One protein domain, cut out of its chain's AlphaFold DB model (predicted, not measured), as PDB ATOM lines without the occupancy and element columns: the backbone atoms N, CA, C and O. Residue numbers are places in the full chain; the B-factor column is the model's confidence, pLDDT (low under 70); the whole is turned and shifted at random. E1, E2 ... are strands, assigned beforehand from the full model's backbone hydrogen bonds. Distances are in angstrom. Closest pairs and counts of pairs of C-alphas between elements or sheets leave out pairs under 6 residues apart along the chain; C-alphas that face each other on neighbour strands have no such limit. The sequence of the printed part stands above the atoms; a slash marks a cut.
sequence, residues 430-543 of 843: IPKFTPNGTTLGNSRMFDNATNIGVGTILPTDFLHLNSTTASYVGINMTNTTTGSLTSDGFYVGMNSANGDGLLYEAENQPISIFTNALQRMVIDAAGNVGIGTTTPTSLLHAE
ATOM      1  N   ILE A 430     107.100 122.423 128.757       90.25
ATOM      2  CA  ILE A 430     106.545 123.638 129.363       90.25
ATOM      3  C   ILE A 430     106.823 124.814 128.405       90.25
ATOM      4  O   ILE A 430     108.002 125.057 128.107       90.25
ATOM      5  N   PRO A 431     105.799 125.536 127.900       89.44
ATOM      6  CA  PRO A 431     106.003 126.688 127.026       89.44
ATOM      7  C   PRO A 431     106.734 127.814 127.759       89.44
ATOM      8  O   PRO A 431     106.404 128.142 128.898       89.44
ATOM      9  N   LYS A 432     107.704 128.449 127.101       89.31
ATOM     10  CA  LYS A 432     108.390 129.639 127.623       89.31
ATOM     11  C   LYS A 432     108.549 130.697 126.545       89.31
ATOM     12  O   LYS A 432     108.604 130.368 125.364       89.31
ATOM     13  N   PHE A 433     108.722 131.958 126.932       87.69
ATOM     14  CA  PHE A 433     109.129 132.972 125.965       87.69
ATOM     15  C   PHE A 433     110.492 132.628 125.352       87.69
ATOM     16  O   PHE A 433     111.434 132.167 126.020       87.69
ATOM     17  N   THR A 434     110.603 132.854 124.051       83.62
ATOM     18  CA  THR A 434     111.895 132.936 123.374       83.62
ATOM     19  C   THR A 434     112.680 134.141 123.907       83.62
ATOM     20  O   THR A 434     112.078 135.067 124.451       83.62
ATOM     21  N   PRO A 435     114.021 134.174 123.773       86.00
ATOM     22  CA  PRO A 435     114.843 135.246 124.349       86.00
ATOM     23  C   PRO A 435     114.456 136.679 123.937       86.00
ATOM     24  O   PRO A 435     114.750 137.616 124.665       86.00
ATOM     25  N   ASN A 436     113.779 136.859 122.798       80.75
ATOM     26  CA  ASN A 436     113.274 138.152 122.319       80.75
ATOM     27  C   ASN A 436     111.887 138.541 122.880       80.75
ATOM     28  O   ASN A 436     111.391 139.609 122.544       80.75
ATOM     29  N   GLY A 437     111.247 137.698 123.698       79.88
ATOM     30  CA  GLY A 437     109.990 138.007 124.392       79.88
ATOM     31  C   GLY A 437     108.730 138.054 123.519       79.88
ATOM     32  O   GLY A 437     107.649 138.304 124.039       79.88
ATOM     33  N   THR A 438     108.836 137.811 122.208       76.81
ATOM     34  CA  THR A 438     107.724 137.993 121.254       76.81
ATOM     35  C   THR A 438     107.049 136.695 120.810       76.81
ATOM     36  O   THR A 438     106.001 136.751 120.176       76.81
ATOM     37  N   THR A 439     107.631 135.528 121.104       82.31
ATOM     38  CA  THR A 439     107.088 134.210 120.723       82.31
ATOM     39  C   THR A 439     107.232 133.191 121.854       82.31
ATOM     40  O   THR A 439     108.068 133.357 122.744       82.31
ATOM     41  N   LEU A 440     106.423 132.126 121.826       87.00
ATOM     42  CA  LEU A 440     106.580 130.961 122.701       87.00
ATOM     43  C   LEU A 440     107.498 129.917 122.045       87.00
ATOM     44  O   LEU A 440     107.457 129.721 120.833       87.00
ATOM     45  N   GLY A 441     108.307 129.233 122.849       88.25
ATOM     46  CA  GLY A 441     109.143 128.103 122.454       88.25
ATOM     47  C   GLY A 441     109.249 127.063 123.572       88.25
ATOM     48  O   GLY A 441     108.707 127.248 124.663       88.25
ATOM     49  N   ASN A 442     109.961 125.965 123.309       90.50
ATOM     50  CA  ASN A 442     110.126 124.882 124.280       90.50
ATOM     51  C   ASN A 442     111.085 125.290 125.412       90.50
ATOM     52  O   ASN A 442     112.113 125.940 125.184       90.50
ATOM     53  N   SER A 443     110.768 124.893 126.642       90.69
ATOM     54  CA  SER A 443     111.724 124.942 127.749       90.69
ATOM     55  C   SER A 443     112.729 123.787 127.688       90.69
ATOM     56  O   SER A 443     112.641 122.901 126.841       90.69
ATOM     57  N   ARG A 444     113.716 123.801 128.594       89.88
ATOM     58  CA  ARG A 444     114.590 122.640 128.828       89.88
ATOM     59  C   ARG A 444     113.919 121.560 129.685       89.88
ATOM     60  O   ARG A 444     114.513 120.497 129.843       89.88
ATOM     61  N   MET A 445     112.745 121.860 130.246       95.06
ATOM     62  CA  MET A 445     111.963 120.955 131.077       95.06
ATOM     63  C   MET A 445     110.997 120.160 130.202       95.06
ATOM     64  O   MET A 445     110.240 120.732 129.414       95.06
ATOM     65  N   PHE A 446     111.031 118.847 130.366       95.69
ATOM     66  CA  PHE A 446     110.155 117.895 129.708       95.69
ATOM     67  C   PHE A 446     109.350 117.161 130.777       95.69
ATOM     68  O   PHE A 446     109.925 116.446 131.588       95.69
ATOM     69  N   ASP A 447     108.043 117.357 130.794       95.88
ATOM     70  CA  ASP A 447     107.109 116.724 131.717       95.88
ATOM     71  C   ASP A 447     106.262 115.718 130.935       95.88
ATOM     72  O   ASP A 447     105.428 116.096 130.112       95.88
ATOM     73  N   ASN A 448     106.501 114.424 131.156       94.50
ATOM     74  CA  ASN A 448     105.735 113.352 130.513       94.50
ATOM     75  C   ASN A 448     104.536 112.884 131.358       94.50
ATOM     76  O   ASN A 448     104.079 111.753 131.190       94.50
ATOM     77  N   ALA A 449     104.075 113.725 132.288       94.00
ATOM     78  CA  ALA A 449     103.062 113.470 133.313       94.00
ATOM     79  C   ALA A 449     103.448 112.437 134.386       94.00
ATOM     80  O   ALA A 449     102.737 112.295 135.378       94.00
ATOM     81  N   THR A 450     104.562 111.722 134.212       95.69
ATOM     82  CA  THR A 450     105.099 110.788 135.215       95.69
ATOM     83  C   THR A 450     106.345 111.365 135.883       95.69
ATOM     84  O   THR A 450     106.493 111.286 137.096       95.69
ATOM     85  N   ASN A 451     107.224 111.968 135.085       97.06
ATOM     86  CA  ASN A 451     108.584 112.359 135.416       97.06
ATOM     87  C   ASN A 451     108.947 113.688 134.737       97.06
ATOM     88  O   ASN A 451     108.509 113.966 133.615       97.06
ATOM     89  N   ILE A 452     109.841 114.454 135.365       97.19
ATOM     90  CA  ILE A 452     110.399 115.698 134.827       97.19
ATOM     91  C   ILE A 452     111.841 115.461 134.368       97.19
ATOM     92  O   ILE A 452     112.720 115.116 135.151       97.19
ATOM     93  N   GLY A 453     112.117 115.691 133.089       96.06
ATOM     94  CA  GLY A 453     113.463 115.737 132.526       96.06
ATOM     95  C   GLY A 453     113.965 117.170 132.391       96.06
ATOM     96  O   GLY A 453     113.257 118.021 131.863       96.06
ATOM     97  N   VAL A 454     115.204 117.450 132.797       94.38
ATOM     98  CA  VAL A 454     115.902 118.699 132.455       94.38
ATOM     99  C   VAL A 454     117.075 118.351 131.555       94.38
ATOM    100  O   VAL A 454     118.068 117.792 132.009       94.38
ATOM    101  N   GLY A 455     116.955 118.675 130.267       91.44
ATOM    102  CA  GLY A 455     117.955 118.306 129.258       91.44
ATOM    103  C   GLY A 455     117.846 116.870 128.722       91.44
ATOM    104  O   GLY A 455     118.706 116.456 127.954       91.44
ATOM    105  N   THR A 456     116.774 116.142 129.054       93.31
ATOM    106  CA  THR A 456     116.422 114.838 128.461       93.31
ATOM    107  C   THR A 456     114.930 114.776 128.125       93.31
ATOM    108  O   THR A 456     114.114 115.381 128.817       93.31
ATOM    109  N   ILE A 457     114.581 114.038 127.069       94.56
ATOM    110  CA  ILE A 457     113.192 113.759 126.648       94.56
ATOM    111  C   ILE A 457     112.708 112.363 127.056       94.56
ATOM    112  O   ILE A 457     111.560 112.005 126.815       94.56
ATOM    113  N   LEU A 458     113.583 111.561 127.662       95.12
ATOM    114  CA  LEU A 458     113.269 110.227 128.171       95.12
ATOM    115  C   LEU A 458     113.581 110.177 129.676       95.12
ATOM    116  O   LEU A 458     114.520 109.490 130.079       95.12
ATOM    117  N   PRO A 459     112.878 110.956 130.523       96.50
ATOM    118  CA  PRO A 459     113.127 110.926 131.956       96.50
ATOM    119  C   PRO A 459     112.633 109.604 132.557       96.50
ATOM    120  O   PRO A 459     111.469 109.223 132.413       96.50
ATOM    121  N   THR A 460     113.536 108.900 133.233       96.44
ATOM    122  CA  THR A 460     113.303 107.585 133.845       96.44
ATOM    123  C   THR A 460     112.983 107.671 135.337       96.44
ATOM    124  O   THR A 460     112.442 106.715 135.876       96.44
ATOM    125  N   ASP A 461     113.244 108.820 135.965       96.69
ATOM    126  CA  ASP A 461     112.962 109.134 137.372       96.69
ATOM    127  C   ASP A 461     112.175 110.439 137.493       96.69
ATOM    128  O   ASP A 461     112.208 111.258 136.569       96.69
ATOM    129  N   PHE A 462     111.528 110.665 138.646       95.88
ATOM    130  CA  PHE A 462     110.686 111.846 138.895       95.88
ATOM    131  C   PHE A 462     111.375 113.170 138.549       95.88
ATOM    132  O   PHE A 462     110.719 114.081 138.045       95.88
ATOM    133  N   LEU A 463     112.691 113.260 138.763       95.88
ATOM    134  CA  LEU A 463     113.537 114.325 138.240       95.88
ATOM    135  C   LEU A 463     114.807 113.722 137.622       95.88
ATOM    136  O   LEU A 463     115.684 113.255 138.342       95.88
ATOM    137  N   HIS A 464     114.933 113.774 136.297       95.94
ATOM    138  CA  HIS A 464     116.129 113.348 135.564       95.94
ATOM    139  C   HIS A 464     116.853 114.579 135.000       95.94
ATOM    140  O   HIS A 464     116.421 115.183 134.015       95.94
ATOM    141  N   LEU A 465     117.983 114.946 135.608       94.25
ATOM    142  CA  LEU A 465     118.885 115.981 135.095       94.25
ATOM    143  C   LEU A 465     119.906 115.348 134.142       94.25
ATOM    144  O   LEU A 465     120.598 114.409 134.520       94.25
ATOM    145  N   ASN A 466     120.018 115.860 132.918       92.19
ATOM    146  CA  ASN A 466     120.981 115.374 131.935       92.19
ATOM    147  C   ASN A 466     121.618 116.546 131.179       92.19
ATOM    148  O   ASN A 466     120.942 117.489 130.755       92.19
ATOM    149  N   SER A 467     122.935 116.496 131.007       88.12
ATOM    150  CA  SER A 467     123.662 117.425 130.152       88.12
ATOM    151  C   SER A 467     124.897 116.743 129.584       88.12
ATOM    152  O   SER A 467     125.635 116.094 130.316       88.12
ATOM    153  N   THR A 468     125.158 116.957 128.297       79.00
ATOM    154  CA  THR A 468     126.399 116.533 127.629       79.00
ATOM    155  C   THR A 468     127.393 117.682 127.450       79.00
ATOM    156  O   THR A 468     128.479 117.482 126.916       79.00
ATOM    157  N   THR A 469     127.022 118.899 127.866       82.06
ATOM    158  CA  THR A 469     127.797 120.123 127.599       82.06
ATOM    159  C   THR A 469     128.108 120.952 128.842       82.06
ATOM    160  O   THR A 469     128.901 121.884 128.757       82.06
ATOM    161  N   ALA A 470     127.452 120.689 129.974       83.12
ATOM    162  CA  ALA A 470     127.695 121.420 131.219       83.12
ATOM    163  C   ALA A 470     128.699 120.642 132.057       83.12
ATOM    164  O   ALA A 470     128.472 119.457 132.233       83.12
ATOM    165  N   SER A 471     129.723 121.294 132.620       85.44
ATOM    166  CA  SER A 471     130.757 120.640 133.443       85.44
ATOM    167  C   SER A 471     130.180 119.812 134.592       85.44
ATOM    168  O   SER A 471     130.699 118.744 134.902       85.44
ATOM    169  N   TYR A 472     129.060 120.259 135.154       88.06
ATOM    170  CA  TYR A 472     128.375 119.632 136.274       88.06
ATOM    171  C   TYR A 472     126.888 119.418 135.945       88.06
ATOM    172  O   TYR A 472     126.257 120.272 135.316       88.06
ATOM    173  N   VAL A 473     126.310 118.296 136.386       92.19
ATOM    174  CA  VAL A 473     124.876 117.966 136.251       92.19
ATOM    175  C   VAL A 473     124.278 117.702 137.627       92.19
ATOM    176  O   VAL A 473     124.566 116.686 138.251       92.19
ATOM    177  N   GLY A 474     123.509 118.659 138.147       92.50
ATOM    178  CA  GLY A 474     123.025 118.616 139.524       92.50
ATOM    179  C   GLY A 474     122.269 119.872 139.930       92.50
ATOM    180  O   GLY A 474     121.890 120.683 139.081       92.50
ATOM    181  N   ILE A 475     122.078 120.026 141.235       92.88
ATOM    182  CA  ILE A 475     121.465 121.197 141.856       92.88
ATOM    183  C   ILE A 475     122.598 122.044 142.442       92.88
ATOM    184  O   ILE A 475     123.322 121.570 143.314       92.88
ATOM    185  N   ASN A 476     122.752 123.280 141.954       92.38
ATOM    186  CA  ASN A 476     123.625 124.280 142.569       92.38
ATOM    187  C   ASN A 476     122.773 125.281 143.353       92.38
ATOM    188  O   ASN A 476     121.828 125.847 142.799       92.38
ATOM    189  N   MET A 477     123.103 125.497 144.620       94.06
ATOM    190  CA  MET A 477     122.423 126.447 145.491       94.06
ATOM    191  C   MET A 477     123.371 127.586 145.836       94.06
ATOM    192  O   MET A 477     124.344 127.406 146.561       94.06
ATOM    193  N   THR A 478     123.047 128.776 145.337       94.44
ATOM    194  CA  THR A 478     123.799 130.003 145.588       94.44
ATOM    195  C   THR A 478     122.925 131.050 146.271       94.44
ATOM    196  O   THR A 478     121.694 131.011 146.208       94.44
ATOM    197  N   ASN A 479     123.551 132.018 146.927       92.44
ATOM    198  CA  ASN A 479     122.880 133.201 147.456       92.44
ATOM    199  C   ASN A 479     123.756 134.445 147.241       92.44
ATOM    200  O   ASN A 479     124.831 134.375 146.655       92.44
ATOM    201  N   THR A 480     123.312 135.603 147.727       92.69
ATOM    202  CA  THR A 480     124.073 136.856 147.588       92.69
ATOM    203  C   THR A 480     125.452 136.822 148.252       92.69
ATOM    204  O   THR A 480     126.312 137.608 147.877       92.69
ATOM    205  N   THR A 481     125.647 135.954 149.248       88.62
ATOM    206  CA  THR A 481     126.911 135.777 149.971       88.62
ATOM    207  C   THR A 481     127.880 134.880 149.203       88.62
ATOM    208  O   THR A 481     129.063 135.196 149.170       88.62
ATOM    209  N   THR A 482     127.396 133.797 148.587       91.19
ATOM    210  CA  THR A 482     128.237 132.866 147.809       91.19
ATOM    211  C   THR A 482     128.494 133.372 146.388       91.19
ATOM    212  O   THR A 482     129.515 133.070 145.802       91.19
ATOM    213  N   GLY A 483     127.585 134.164 145.812       91.38
ATOM    214  CA  GLY A 483     127.691 134.634 144.431       91.38
ATOM    215  C   GLY A 483     126.781 133.864 143.476       91.38
ATOM    216  O   GLY A 483     125.665 133.485 143.827       91.38
ATOM    217  N   SER A 484     127.171 133.731 142.213       90.25
ATOM    218  CA  SER A 484     126.364 133.087 141.154       90.25
ATOM    219  C   SER A 484     127.208 132.582 139.975       90.25
ATOM    220  O   SER A 484     126.672 132.314 138.896       90.25
ATOM    221  N   LEU A 485     128.528 132.490 140.135       88.62
ATOM    222  CA  LEU A 485     129.414 131.860 139.166       88.62
ATOM    223  C   LEU A 485     129.283 130.334 139.247       88.62
ATOM    224  O   LEU A 485     128.679 129.766 140.154       88.62
ATOM    225  N   THR A 486     129.881 129.636 138.285       76.88
ATOM    226  CA  THR A 486     129.949 128.164 138.290       76.88
ATOM    227  C   THR A 486     130.878 127.604 139.372       76.88
ATOM    228  O   THR A 486     130.962 126.389 139.520       76.88
ATOM    229  N   SER A 487     131.608 128.482 140.060       85.25
ATOM    230  CA  SER A 487     132.526 128.209 141.166       85.25
ATOM    231  C   SER A 487     131.939 128.562 142.530       85.25
ATOM    232  O   SER A 487     132.695 128.586 143.486       85.25
ATOM    233  N   ASP A 488     130.650 128.892 142.603       91.19
ATOM    234  CA  ASP A 488     130.040 129.451 143.807       91.19
ATOM    235  C   ASP A 488     128.961 128.503 144.343       91.19
ATOM    236  O   ASP A 488     128.223 127.881 143.563       91.19
ATOM    237  N   GLY A 489     128.812 128.487 145.669       92.69
ATOM    238  CA  GLY A 489     127.712 127.835 146.384       92.69
ATOM    239  C   GLY A 489     127.873 126.342 146.673       92.69
ATOM    240  O   GLY A 489     128.948 125.755 146.539       92.69
ATOM    241  N   PHE A 490     126.755 125.736 147.088       94.06
ATOM    242  CA  PHE A 490     126.683 124.329 147.467       94.06
ATOM    243  C   PHE A 490     126.064 123.488 146.356       94.06
ATOM    244  O   PHE A 490     124.901 123.668 145.971       94.06
ATOM    245  N   TYR A 491     126.840 122.528 145.872       92.94
ATOM    246  CA  TYR A 491     126.512 121.697 144.734       92.94
ATOM    247  C   TYR A 491     126.320 120.228 145.130       92.94
ATOM    248  O   TYR A 491     127.187 119.608 145.752       92.94
ATOM    249  N   VAL A 492     125.193 119.654 144.696       95.19
ATOM    250  CA  VAL A 492     124.887 118.222 144.811       95.19
ATOM    251  C   VAL A 492     124.602 117.672 143.420       95.19
ATOM    252  O   VAL A 492     123.647 118.092 142.758       95.19
ATOM    253  N   GLY A 493     125.415 116.727 142.953       93.69
ATOM    254  CA  GLY A 493     125.252 116.173 141.611       93.69
ATOM    255  C   GLY A 493     126.441 115.352 141.159       93.69
ATOM    256  O   GLY A 493     126.981 114.572 141.936       93.69
ATOM    257  N   MET A 494     126.839 115.518 139.902       93.25
ATOM    258  CA  MET A 494     127.987 114.820 139.337       93.25
ATOM    259  C   MET A 494     128.802 115.682 138.380       93.25
ATOM    260  O   MET A 494     128.273 116.576 137.710       93.25
ATOM    261  N   ASN A 495     130.091 115.377 138.270       88.75
ATOM    262  CA  ASN A 495     130.939 115.896 137.208       88.75
ATOM    263  C   ASN A 495     130.621 115.163 135.897       88.75
ATOM    264  O   ASN A 495     130.783 113.952 135.779       88.75
ATOM    265  N   SER A 496     130.163 115.910 134.895       86.06
ATOM    266  CA  SER A 496     129.757 115.366 133.590       86.06
ATOM    267  C   SER A 496     130.903 114.747 132.784       86.06
ATOM    268  O   SER A 496     130.651 113.939 131.894       86.06
ATOM    269  N   ALA A 497     132.152 115.143 133.060       85.12
ATOM    270  CA  ALA A 497     133.308 114.732 132.272       85.12
ATOM    271  C   ALA A 497     133.796 113.324 132.638       85.12
ATOM    272  O   ALA A 497     134.287 112.607 131.769       85.12
ATOM    273  N   ASN A 498     133.675 112.933 133.909       88.00
ATOM    274  CA  ASN A 498     134.168 111.654 134.432       88.00
ATOM    275  C   ASN A 498     133.106 110.827 135.182       88.00
ATOM    276  O   ASN A 498     133.329 109.642 135.410       88.00
ATOM    277  N   GLY A 499     131.945 111.408 135.502       88.19
ATOM    278  CA  GLY A 499     130.843 110.736 136.192       88.19
ATOM    279  C   GLY A 499     130.951 110.722 137.719       88.19
ATOM    280  O   GLY A 499     130.163 110.026 138.358       88.19
ATOM    281  N   ASP A 500     131.887 111.466 138.319       92.25
ATOM    282  CA  ASP A 500     132.074 111.479 139.775       92.25
ATOM    283  C   ASP A 500     130.873 112.114 140.481       92.25
ATOM    284  O   ASP A 500     130.471 113.226 140.135       92.25
ATOM    285  N   GLY A 501     130.328 111.449 141.502       94.06
ATOM    286  CA  GLY A 501     129.326 112.034 142.395       94.06
ATOM    287  C   GLY A 501     129.943 113.097 143.308       94.06
ATOM    288  O   GLY A 501     131.037 112.908 143.836       94.06
ATOM    289  N   LEU A 502     129.243 114.211 143.506       91.62
ATOM    290  CA  LEU A 502     129.749 115.387 144.206       91.62
ATOM    291  C   LEU A 502     128.804 115.848 145.315       91.62
ATOM    292  O   LEU A 502     127.604 116.037 145.099       91.62
ATOM    293  N   LEU A 503     129.413 116.107 146.470       94.12
ATOM    294  CA  LEU A 503     128.924 116.986 147.522       94.12
ATOM    295  C   LEU A 503     129.985 118.074 147.690       94.12
ATOM    296  O   LEU A 503     131.038 117.820 148.272       94.12
ATOM    297  N   TYR A 504     129.764 119.234 147.082       91.62
ATOM    298  CA  TYR A 504     130.810 120.234 146.883       91.62
ATOM    299  C   TYR A 504     130.367 121.587 147.431       91.62
ATOM    300  O   TYR A 504     129.392 122.155 146.954       91.62
ATOM    301  N   GLU A 505     131.085 122.081 148.437       92.94
ATOM    302  CA  GLU A 505     130.987 123.459 148.915       92.94
ATOM    303  C   GLU A 505     132.162 124.237 148.335       92.94
ATOM    304  O   GLU A 505     133.320 123.884 148.574       92.94
ATOM    305  N   ALA A 506     131.857 125.232 147.508       91.75
ATOM    306  CA  ALA A 506     132.881 125.983 146.803       91.75
ATOM    307  C   ALA A 506     133.439 127.151 147.632       91.75
ATOM    308  O   ALA A 506     134.547 127.623 147.364       91.75
ATOM    309  N   GLU A 507     132.711 127.573 148.668       92.19
ATOM    310  CA  GLU A 507     133.164 128.606 149.589       92.19
ATOM    311  C   GLU A 507     134.052 128.048 150.708       92.19
ATOM    312  O   GLU A 507     134.050 126.860 151.022       92.19
ATOM    313  N   ASN A 508     134.775 128.936 151.400       91.31
ATOM    314  CA  ASN A 508     135.523 128.593 152.618       91.31
ATOM    315  C   ASN A 508     134.582 128.427 153.831       91.31
ATOM    316  O   ASN A 508     134.696 129.142 154.831       91.31
ATOM    317  N   GLN A 509     133.591 127.549 153.693       92.38
ATOM    318  CA  GLN A 509     132.520 127.278 154.646       92.38
ATOM    319  C   GLN A 509     132.432 125.774 154.940       92.38
ATOM    320  O   GLN A 509     132.851 124.955 154.123       92.38
ATOM    321  N   PRO A 510     131.916 125.385 156.118       95.50
ATOM    322  CA  PRO A 510     131.816 123.982 156.484       95.50
ATOM    323  C   PRO A 510     130.686 123.258 155.744       95.50
ATOM    324  O   PRO A 510     129.598 123.803 155.558       95.50
ATOM    325  N   ILE A 511     130.894 121.974 155.449       96.75
ATOM    326  CA  ILE A 511     129.813 121.047 155.088       96.75
ATOM    327  C   ILE A 511     129.359 120.344 156.365       96.75
ATOM    328  O   ILE A 511     130.105 119.547 156.933       96.75
ATOM    329  N   SER A 512     128.131 120.612 156.809       96.44
ATOM    330  CA  SER A 512     127.593 120.090 158.071       96.44
ATOM    331  C   SER A 512     126.399 119.158 157.864       96.44
ATOM    332  O   SER A 512     125.449 119.480 157.152       96.44
ATOM    333  N   ILE A 513     126.405 118.019 158.559       97.31
ATOM    334  CA  ILE A 513     125.328 117.024 158.541       97.31
ATOM    335  C   ILE A 513     124.599 117.055 159.883       97.31
ATOM    336  O   ILE A 513     125.196 116.802 160.933       97.31
ATOM    337  N   PHE A 514     123.294 117.328 159.850       97.56
ATOM    338  CA  PHE A 514     122.453 117.456 161.041       97.56
ATOM    339  C   PHE A 514     121.437 116.321 161.148       97.56
ATOM    340  O   PHE A 514     120.837 115.909 160.160       97.56
ATOM    341  N   THR A 515     121.169 115.873 162.372       96.88
ATOM    342  CA  THR A 515     119.964 115.091 162.692       96.88
ATOM    343  C   THR A 515     119.407 115.553 164.031       96.88
ATOM    344  O   THR A 515     120.169 115.858 164.951       96.88
ATOM    345  N   ASN A 516     118.077 115.618 164.148       95.69
ATOM    346  CA  ASN A 516     117.395 116.151 165.334       95.69
ATOM    347  C   ASN A 516     117.940 117.531 165.769       95.69
ATOM    348  O   ASN A 516     118.260 117.741 166.935       95.69
ATOM    349  N   ALA A 517     118.139 118.436 164.804       94.38
ATOM    350  CA  ALA A 517     118.695 119.777 165.014       94.38
ATOM    351  C   ALA A 517     120.097 119.840 165.673       94.38
ATOM    352  O   ALA A 517     120.512 120.903 166.124       94.38
ATOM    353  N   LEU A 518     120.854 118.736 165.690       93.56
ATOM    354  CA  LEU A 518     122.238 118.686 166.171       93.56
ATOM    355  C   LEU A 518     123.189 118.303 165.037       93.56
ATOM    356  O   LEU A 518     122.911 117.362 164.286       93.56
ATOM    357  N   GLN A 519     124.320 119.002 164.939       96.12
ATOM    358  CA  GLN A 519     125.384 118.683 163.988       96.12
ATOM    359  C   GLN A 519     126.058 117.374 164.413       96.12
ATOM    360  O   GLN A 519     126.592 117.276 165.516       96.12
ATOM    361  N   ARG A 520     125.997 116.351 163.559       95.12
ATOM    362  CA  ARG A 520     126.575 115.021 163.815       95.12
ATOM    363  C   ARG A 520     127.933 114.841 163.163       95.12
ATOM    364  O   ARG A 520     128.777 114.151 163.724       95.12
ATOM    365  N   MET A 521     128.118 115.439 161.994       97.50
ATOM    366  CA  MET A 521     129.369 115.407 161.250       97.50
ATOM    367  C   MET A 521     129.610 116.764 160.603       97.50
ATOM    368  O   MET A 521     128.655 117.448 160.222       97.50
ATOM    369  N   VAL A 522     130.877 117.144 160.484       97.56
ATOM    370  CA  VAL A 522     131.302 118.351 159.779       97.56
ATOM    371  C   VAL A 522     132.615 118.123 159.058       97.56
ATOM    372  O   VAL A 522     133.489 117.449 159.591       97.56
ATOM    373  N   ILE A 523     132.751 118.698 157.870       97.94
ATOM    374  CA  ILE A 523     134.049 119.008 157.274       97.94
ATOM    375  C   ILE A 523     134.214 120.514 157.431       97.94
ATOM    376  O   ILE A 523     133.407 121.266 156.884       97.94
ATOM    377  N   ASP A 524     135.166 120.953 158.254       96.62
ATOM    378  CA  ASP A 524     135.382 122.378 158.501       96.62
ATOM    379  C   ASP A 524     136.099 123.067 157.324       96.62
ATOM    380  O   ASP A 524     136.575 122.426 156.387       96.62
ATOM    381  N   ALA A 525     136.201 124.394 157.385       94.69
ATOM    382  CA  ALA A 525     136.892 125.200 156.377       94.69
ATOM    383  C   ALA A 525     138.405 124.894 156.257       94.69
ATOM    384  O   ALA A 525     139.026 125.238 155.256       94.69
ATOM    385  N   ALA A 526     139.017 124.251 157.258       95.38
ATOM    386  CA  ALA A 526     140.407 123.798 157.203       95.38
ATOM    387  C   ALA A 526     140.547 122.377 156.614       95.38
ATOM    388  O   ALA A 526     141.669 121.904 156.431       95.38
ATOM    389  N   GLY A 527     139.433 121.705 156.300       95.81
ATOM    390  CA  GLY A 527     139.389 120.343 155.774       95.81
ATOM    391  C   GLY A 527     139.394 119.250 156.845       95.81
ATOM    392  O   GLY A 527     139.544 118.075 156.509       95.81
ATOM    393  N   ASN A 528     139.231 119.598 158.124       97.88
ATOM    394  CA  ASN A 528     139.144 118.620 159.201       97.88
ATOM    395  C   ASN A 528     137.741 118.019 159.286       97.88
ATOM    396  O   ASN A 528     136.734 118.727 159.255       97.88
ATOM    397  N   VAL A 529     137.678 116.706 159.482       98.38
ATOM    398  CA  VAL A 529     136.447 115.941 159.645       98.38
ATOM    399  C   VAL A 529     136.145 115.751 161.132       98.38
ATOM    400  O   VAL A 529     136.852 115.033 161.837       98.38
ATOM    401  N   GLY A 530     135.070 116.367 161.613       97.69
ATOM    402  CA  GLY A 530     134.513 116.149 162.946       97.69
ATOM    403  C   GLY A 530     133.362 115.145 162.916       97.69
ATOM    404  O   GLY A 530     132.452 115.287 162.103       97.69
ATOM    405  N   ILE A 531     133.363 114.157 163.815       96.69
ATOM    406  CA  ILE A 531     132.235 113.238 164.048       96.69
ATOM    407  C   ILE A 531     131.870 113.304 165.533       96.69
ATOM    408  O   ILE A 531     132.690 112.997 166.391       96.69
ATOM    409  N   GLY A 532     130.653 113.745 165.848       94.06
ATOM    410  CA  GLY A 532     130.223 113.993 167.231       94.06
ATOM    411  C   GLY A 532     130.801 115.265 167.869       94.06
ATOM    412  O   GLY A 532     130.444 115.588 168.997       94.06
ATOM    413  N   THR A 533     131.618 116.023 167.131       94.88
ATOM    414  CA  THR A 533     132.185 117.319 167.531       94.88
ATOM    415  C   THR A 533     131.997 118.352 166.419       94.88
ATOM    416  O   THR A 533     131.979 118.007 165.234       94.88
ATOM    417  N   THR A 534     131.831 119.624 166.781       95.81
ATOM    418  CA  THR A 534     131.662 120.735 165.824       95.81
ATOM    419  C   THR A 534     132.941 121.537 165.597       95.81
ATOM    420  O   THR A 534     132.987 122.352 164.679       95.81
ATOM    421  N   THR A 535     133.974 121.301 166.408       95.62
ATOM    422  CA  THR A 535     135.264 122.003 166.372       95.62
ATOM    423  C   THR A 535     136.409 120.984 166.325       95.62
ATOM    424  O   THR A 535     137.112 120.801 167.324       95.62
ATOM    425  N   PRO A 536     136.572 120.245 165.212       97.62
ATOM    426  CA  PRO A 536     137.650 119.270 165.086       97.62
ATOM    427  C   PRO A 536     139.027 119.946 165.212       97.62
ATOM    428  O   PRO A 536     139.242 121.042 164.704       97.62
ATOM    429  N   THR A 537     139.968 119.301 165.907       96.88
ATOM    430  CA  THR A 537     141.338 119.815 166.134       96.88
ATOM    431  C   THR A 537     142.400 119.028 165.361       96.88
ATOM    432  O   THR A 537     143.590 119.331 165.435       96.88
ATOM    433  N   SER A 538     141.967 118.018 164.608       96.12
ATOM    434  CA  SER A 538     142.769 117.128 163.773       96.12
ATOM    435  C   SER A 538     141.977 116.758 162.521       96.12
ATOM    436  O   SER A 538     140.748 116.815 162.537       96.12
ATOM    437  N   LEU A 539     142.672 116.310 161.466       96.94
ATOM    438  CA  LEU A 539     142.053 115.941 160.181       96.94
ATOM    439  C   LEU A 539     140.868 114.983 160.320       96.94
ATOM    440  O   LEU A 539     139.911 115.082 159.565       96.94
ATOM    441  N   LEU A 540     140.928 114.067 161.283       96.69
ATOM    442  CA  LEU A 540     139.775 113.315 161.754       96.69
ATOM    443  C   LEU A 540     139.723 113.452 163.275       96.69
ATOM    444  O   LEU A 540     140.682 113.086 163.958       96.69
ATOM    445  N   HIS A 541     138.624 113.984 163.802       97.38
ATOM    446  CA  HIS A 541     138.352 114.082 165.232       97.38
ATOM    447  C   HIS A 541     136.966 113.494 165.507       97.38
ATOM    448  O   HIS A 541     135.944 114.081 165.155       97.38
ATOM    449  N   ALA A 542     136.936 112.312 166.120       95.62
ATOM    450  CA  ALA A 542     135.706 111.674 166.565       95.62
ATOM    451  C   ALA A 542     135.598 111.765 168.093       95.62
ATOM    452  O   ALA A 542     136.533 111.387 168.798       95.62
ATOM    453  N   GLU A 543     134.465 112.251 168.594       94.25
ATOM    454  CA  GLU A 543     134.223 112.488 170.019       94.25
ATOM    455  C   GLU A 543     132.830 111.980 170.420       94.25
ATOM    456  O   GLU A 543     131.865 112.083 169.660       94.25
TER     457      GLU A 543
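What this domain is: This is residues 430 to 543 of the 843 residues of an uncharacterized protein of Bacteroidetes bacterium (UniProt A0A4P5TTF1). Three small sheets follow one another in a row along the longest axis: E1 to E4 at one end, the hairpins of E5, E6 and E7 in the middle, and E8 to E11 at the other end. The row is loosely formed, with few contacts between the named strands of one sheet and the next. The printed part has 114 residues, with no named helix and eleven named strands, E1 to E11 in order along the chain; the class is all strand, though under half of the residues, 52, are in named elements. The end sheets, in the orders E1 E2 E3 E4 and E8 E9 E10 E11, are mixed, and E5 E6 E7 is antiparallel. The whole is loose, with a radius of gyration of the C-alphas of 18.8 A, and elongated, spanning 58 by 31 by 30 A.

How they stand to each other: E1, residues 430 to 433, E2, residues 440 to 447, and E3, residues 452 to 454, form a meander, each strand the antiparallel neighbour of the one before. E2 bends by 85 degrees at residue 444; its pairing is staggered, with E1 over 440 to 442 and with E3 over 445 to 447. N 432 and O 441 are 2.9 A apart, and N 446 and O 453 2.8 A. E4, residues 463 to 465, is parallel to E3, with N 464 and O 452 at 2.8 A. The closest C-alphas of E4 and E5, residues 472 to 477, are those of Leu 465 and Val 473, 6.4 A apart. E5, E6, residues 490 to 495, and E7, residues 501 to 505, form a second meander, twisted, with C-alphas up to 4.2 A off its best plane. N 475 and O 492 are 2.9 A apart, and N 491 and O 504 2.8 A. The closest C-alphas of E7 and E8, residues 511 to 515, are those of Glu 505 and Ile 511, 6.7 A apart. E8, E9, residues 518 to 523, and E10, residues 529 to 531, form a third meander, with N 513 and O 521 at 2.9 A and N 530 and O 522 at 2.8 A. E11, residues 540 to 542, is parallel to E10, with N 541 and O 529 at 2.8 A.

Where its parts are: E1 begins at C-alpha 430 (106.545, 123.638, 129.363). E2 is 16.9 A from first to last C-alpha, and E9 is 14.8 A. E11 ends at C-alpha 542 (135.706, 111.674, 166.565).

The domain as a whole: The C-alphas farthest apart, those of Thr 438 and Glu 543, are 61.1 A apart. The printed part has no cut. The link E5 to E6, residues 478 to 489, is long. No printed residue is under 70 in pLDDT.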